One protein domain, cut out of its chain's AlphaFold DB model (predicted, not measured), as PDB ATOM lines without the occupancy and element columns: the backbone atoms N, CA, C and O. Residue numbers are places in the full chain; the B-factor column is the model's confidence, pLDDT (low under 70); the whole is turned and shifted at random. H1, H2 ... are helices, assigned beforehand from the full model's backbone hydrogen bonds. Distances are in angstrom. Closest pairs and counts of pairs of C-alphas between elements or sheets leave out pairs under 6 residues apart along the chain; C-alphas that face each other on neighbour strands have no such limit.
ATOM      1  N   ALA A 234     223.290 200.619 192.276       55.94
ATOM      2  CA  ALA A 234     224.101 201.170 193.358       55.94
ATOM      3  C   ALA A 234     225.312 201.983 192.859       55.94
ATOM      4  O   ALA A 234     225.814 202.830 193.596       55.94
ATOM      5  N   GLU A 235     225.758 201.764 191.621       58.75
ATOM      6  CA  GLU A 235     226.889 202.464 191.005       58.75
ATOM      7  C   GLU A 235     226.469 203.785 190.334       58.75
ATOM      8  O   GLU A 235     227.245 204.740 190.297       58.75
ATOM      9  N   ILE A 236     225.222 203.883 189.852       60.88
ATOM     10  CA  ILE A 236     224.707 205.086 189.170       60.88
ATOM     11  C   ILE A 236     224.387 206.193 190.179       60.88
ATOM     12  O   ILE A 236     224.739 207.354 189.963       60.88
ATOM     13  N   ALA A 237     223.727 205.848 191.285       60.34
ATOM     14  CA  ALA A 237     223.441 206.787 192.362       60.34
ATOM     15  C   ALA A 237     223.147 206.060 193.674       60.34
ATOM     16  O   ALA A 237     222.202 205.278 193.783       60.34
ATOM     17  N   LEU A 238     223.914 206.396 194.709       68.88
ATOM     18  CA  LEU A 238     223.611 206.004 196.078       68.88
ATOM     19  C   LEU A 238     222.533 206.943 196.626       68.88
ATOM     20  O   LEU A 238     222.815 208.069 197.033       68.88
ATOM     21  N   PHE A 239     221.283 206.481 196.634       77.88
ATOM     22  CA  PHE A 239     220.215 207.168 197.352       77.88
ATOM     23  C   PHE A 239     220.272 206.835 198.853       77.88
ATOM     24  O   PHE A 239     220.536 205.686 199.211       77.88
ATOM     25  N   PRO A 240     219.959 207.790 199.746       79.75
ATOM     26  CA  PRO A 240     219.703 209.206 199.481       79.75
ATOM     27  C   PRO A 240     220.996 209.970 199.153       79.75
ATOM     28  O   PRO A 240     222.024 209.758 199.798       79.75
ATOM     29  N   LEU A 241     220.923 210.879 198.175       83.62
ATOM     30  CA  LEU A 241     222.049 211.738 197.793       83.62
ATOM     31  C   LEU A 241     222.452 212.615 198.985       83.62
ATOM     32  O   LEU A 241     221.587 213.194 199.644       83.62
ATOM     33  N   LYS A 242     223.755 212.690 199.276       84.94
ATOM     34  CA  LYS A 242     224.263 213.347 200.493       84.94
ATOM     35  C   LYS A 242     224.863 214.720 200.230       84.94
ATOM     36  O   LYS A 242     224.828 215.563 201.122       84.94
ATOM     37  N   THR A 243     225.414 214.939 199.041       91.06
ATOM     38  CA  THR A 243     226.093 216.188 198.681       91.06
ATOM     39  C   THR A 243     225.455 216.840 197.457       91.06
ATOM     40  O   THR A 243     224.689 216.212 196.721       91.06
ATOM     41  N   LYS A 244     225.748 218.127 197.249       88.12
ATOM     42  CA  LYS A 244     225.265 218.859 196.073       88.12
ATOM     43  C   LYS A 244     225.981 218.378 194.810       88.12
ATOM     44  O   LYS A 244     225.373 218.281 193.750       88.12
ATOM     45  N   GLU A 245     227.244 218.009 194.952       87.88
ATOM     46  CA  GLU A 245     228.081 217.445 193.905       87.88
ATOM     47  C   GLU A 245     227.511 216.109 193.397       87.88
ATOM     48  O   GLU A 245     227.463 215.885 192.187       87.88
ATOM     49  N   ASP A 246     226.988 215.259 194.291       84.88
ATOM     50  CA  ASP A 246     226.318 214.004 193.907       84.88
ATOM     51  C   ASP A 246     225.041 214.260 193.090       84.88
ATOM     52  O   ASP A 246     224.725 213.510 192.164       84.88
ATOM     53  N   PHE A 247     224.305 215.327 193.420       86.88
ATOM     54  CA  PHE A 247     223.110 215.735 192.682       86.88
ATOM     55  C   PHE A 247     223.455 216.248 191.280       86.88
ATOM     56  O   PHE A 247     222.856 215.801 190.303       86.88
ATOM     57  N   GLU A 248     224.453 217.125 191.165       89.19
ATOM     58  CA  GLU A 248     224.910 217.658 189.874       89.19
ATOM     59  C   GLU A 248     225.487 216.548 188.978       89.19
ATOM     60  O   GLU A 248     225.252 216.527 187.766       89.19
ATOM     61  N   LYS A 249     226.187 215.570 189.571       86.62
ATOM     62  CA  LYS A 249     226.658 214.377 188.858       86.62
ATOM     63  C   LYS A 249     225.491 213.543 188.328       86.62
ATOM     64  O   LYS A 249     225.497 213.192 187.149       86.62
ATOM     65  N   LEU A 250     224.483 213.261 189.157       86.50
ATOM     66  CA  LEU A 250     223.302 212.511 188.728       86.50
ATOM     67  C   LEU A 250     222.539 213.242 187.615       86.50
ATOM     68  O   LEU A 250     222.118 212.612 186.650       86.50
ATOM     69  N   GLU A 251     222.369 214.560 187.721       88.50
ATOM     70  CA  GLU A 251     221.702 215.358 186.688       88.50
ATOM     71  C   GLU A 251     222.428 215.253 185.342       88.50
ATOM     72  O   GLU A 251     221.793 215.043 184.306       88.50
ATOM     73  N   LYS A 252     223.764 215.314 185.357       89.06
ATOM     74  CA  LYS A 252     224.588 215.115 184.162       89.06
ATOM     75  C   LYS A 252     224.466 213.694 183.607       89.06
ATOM     76  O   LYS A 252     224.313 213.532 182.396       89.06
ATOM     77  N   ASP A 253     224.484 212.678 184.465       84.94
ATOM     78  CA  ASP A 253     224.360 211.274 184.061       84.94
ATOM     79  C   ASP A 253     222.971 210.987 183.448       84.94
ATOM     80  O   ASP A 253     222.858 210.242 182.472       84.94
ATOM     81  N   LEU A 254     221.914 211.652 183.932       86.75
ATOM     82  CA  LEU A 254     220.551 211.555 183.393       86.75
ATOM     83  C   LEU A 254     220.358 212.227 182.026       86.75
ATOM     84  O   LEU A 254     219.357 211.946 181.363       86.75
ATOM     85  N   GLN A 255     221.293 213.061 181.559       89.06
ATOM     86  CA  GLN A 255     221.262 213.565 180.178       89.06
ATOM     87  C   GLN A 255     221.487 212.438 179.159       89.06
ATOM     88  O   GLN A 255     221.087 212.554 177.998       89.06
ATOM     89  N   ASN A 256     222.093 211.322 179.581       86.12
ATOM     90  CA  ASN A 256     222.214 210.134 178.754       86.12
ATOM     91  C   ASN A 256     220.879 209.367 178.710       86.12
ATOM     92  O   ASN A 256     220.366 208.889 179.724       86.12
ATOM     93  N   ALA A 257     220.339 209.191 177.501       81.19
ATOM     94  CA  ALA A 257     219.050 208.541 177.269       81.19
ATOM     95  C   ALA A 257     218.979 207.089 177.778       81.19
ATOM     96  O   ALA A 257     217.900 206.633 178.167       81.19
ATOM     97  N   ASP A 258     220.094 206.356 177.771       80.12
ATOM     98  CA  ASP A 258     220.132 204.978 178.266       80.12
ATOM     99  C   ASP A 258     220.085 204.952 179.806       80.12
ATOM    100  O   ASP A 258     219.297 204.202 180.387       80.12
ATOM    101  N   VAL A 259     220.829 205.849 180.466       81.31
ATOM    102  CA  VAL A 259     220.827 206.014 181.934       81.31
ATOM    103  C   VAL A 259     219.449 206.455 182.426       81.31
ATOM    104  O   VAL A 259     218.902 205.860 183.354       81.31
ATOM    105  N   PHE A 260     218.828 207.429 181.754       84.94
ATOM    106  CA  PHE A 260     217.480 207.894 182.081       84.94
ATOM    107  C   PHE A 260     216.440 206.766 182.019       84.94
ATOM    108  O   PHE A 260     215.657 206.574 182.952       84.94
ATOM    109  N   LYS A 261     216.438 205.970 180.940       84.50
ATOM    110  CA  LYS A 261     215.510 204.834 180.792       84.50
ATOM    111  C   LYS A 261     215.693 203.800 181.900       84.50
ATOM    112  O   LYS A 261     214.701 203.271 182.404       84.50
ATOM    113  N   ASN A 262     216.936 203.527 182.285       81.81
ATOM    114  CA  ASN A 262     217.246 202.595 183.364       81.81
ATOM    115  C   ASN A 262     216.784 203.133 184.724       81.81
ATOM    116  O   ASN A 262     216.121 202.410 185.470       81.81
ATOM    117  N   MET A 263     217.000 204.422 184.996       83.88
ATOM    118  CA  MET A 263     216.523 205.078 186.217       83.88
ATOM    119  C   MET A 263     214.988 205.058 186.330       83.88
ATOM    120  O   MET A 263     214.438 204.799 187.401       83.88
ATOM    121  N   VAL A 264     214.266 205.244 185.218       84.94
ATOM    122  CA  VAL A 264     212.793 205.133 185.174       84.94
ATOM    123  C   VAL A 264     212.308 203.704 185.449       84.94
ATOM    124  O   VAL A 264     211.258 203.509 186.065       84.94
ATOM    125  N   ARG A 265     213.040 202.681 184.994       82.31
ATOM    126  CA  ARG A 265     212.717 201.284 185.333       82.31
ATOM    127  C   ARG A 265     212.938 201.011 186.816       82.31
ATOM    128  O   ARG A 265     212.091 200.370 187.434       82.31
ATOM    129  N   TYR A 266     214.032 201.519 187.378       80.56
ATOM    130  CA  TYR A 266     214.340 201.367 188.795       80.56
ATOM    131  C   TYR A 266     213.284 202.021 189.688       80.56
ATOM    132  O   TYR A 266     212.739 201.364 190.570       80.56
ATOM    133  N   SER A 267     212.915 203.274 189.411       79.81
ATOM    134  CA  SER A 267     211.891 203.974 190.194       79.81
ATOM    135  C   SER A 267     210.546 203.247 190.152       79.81
ATOM    136  O   SER A 267     209.897 203.089 191.184       79.81
ATOM    137  N   ARG A 268     210.165 202.699 188.989       80.44
ATOM    138  CA  ARG A 268     208.991 201.822 188.865       80.44
ATOM    139  C   ARG A 268     209.093 200.573 189.738       80.44
ATOM    140  O   ARG A 268     208.124 200.260 190.420       80.44
ATOM    141  N   TYR A 269     210.236 199.886 189.724       75.56
ATOM    142  CA  TYR A 269     210.471 198.690 190.537       75.56
ATOM    143  C   TYR A 269     210.391 198.982 192.044       75.56
ATOM    144  O   TYR A 269     209.809 198.206 192.800       75.56
ATOM    145  N   CYS A 270     210.937 200.116 192.485       73.75
ATOM    146  CA  CYS A 270     210.861 200.536 193.881       73.75
ATOM    147  C   CYS A 270     209.418 200.842 194.302       73.75
ATOM    148  O   CYS A 270     208.985 200.381 195.353       73.75
ATOM    149  N   ILE A 271     208.649 201.556 193.473       77.00
ATOM    150  CA  ILE A 271     207.254 201.911 193.781       77.00
ATOM    151  C   ILE A 271     206.368 200.662 193.880       77.00
ATOM    152  O   ILE A 271     205.559 200.557 194.796       77.00
ATOM    153  N   THR A 272     206.526 199.689 192.978       73.00
ATOM    154  CA  THR A 272     205.685 198.479 192.976       73.00
ATOM    155  C   THR A 272     205.991 197.503 194.108       73.00
ATOM    156  O   THR A 272     205.184 196.614 194.354       73.00
ATOM    157  N   ARG A 273     207.138 197.630 194.786       66.69
ATOM    158  CA  ARG A 273     207.523 196.765 195.912       66.69
ATOM    159  C   ARG A 273     207.088 197.316 197.277       66.69
ATOM    160  O   ARG A 273     207.114 196.574 198.254       66.69
ATOM    161  N   PHE A 274     206.700 198.589 197.341       53.03
ATOM    162  CA  PHE A 274     206.238 199.263 198.561       53.03
ATOM    163  C   PHE A 274     204.702 199.310 198.715       53.03
ATOM    164  O   PHE A 274     204.227 199.810 199.732       53.03
ATOM    165  N   ILE A 275     203.936 198.779 197.750       45.28
ATOM    166  CA  ILE A 275     202.461 198.644 197.772       45.28
ATOM    167  C   ILE A 275     202.093 197.161 197.842       45.28
ATOM    168  O   ILE A 275     201.176 196.810 198.617       45.28
TER     169      ILE A 275
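Overview. This is residues 234 to 275 of the 275 residues of an uncharacterized protein of Trachymyrmex zeteki (UniProt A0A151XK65). Two helices meet near their ends and make an open V, with the longer one, H2, as its long arm and H1 as its shorter arm. The stretch before H1, residues 234 to 243, turns back from the foot of H1 toward the mouth of the V, while residues 264 to 275, the far part of H2 and the tail after it, stick out free. The printed part has 42 residues with two named helices, H1 then H2, and no named strand; the class is all helix. It is only just loose, close to compact, with a radius of gyration of the C-alphas of 11.1 A and spans of 32 by 24 by 13 A.

Arrangement. Begin with H2, residues 257 to 273, and look back across residues 255 and 256, a tight link, to H1, residues 244 to 254. The two touch only at the corner by their link, and only just, with 3 pairs of C-alphas within 8 A. H2 touches H1 with residues 259 to 260 alone; look at the closest C-alphas, those of Leu 254 and Phe 260, 5.0 A apart. Their lines are about perpendicular at 72 degrees, only just past a steep tilt, and their centres are 16.4 A apart. In H1 and H2 every O i to N i+4 pair is within hydrogen-bond range.

Along the chain. Find C-alpha 257 at (219.050, 208.541, 177.269); from there H2 runs 24.9 A to C-alpha 273 at (207.523, 196.765, 195.912). H1 begins at C-alpha 244, at (225.265, 218.859, 196.073), and measures 15.4 A to C-alpha 254.

Size, cuts and confidence. The two C-alphas farthest apart are those of Glu 245 and Ile 275, at 32.0 A. The printed part has no cut and ends at residue 275, the chain's last. Mean pLDDT of the printed part is 78.7; look for values under 70 at residues 234 to 238 and 273 to 275.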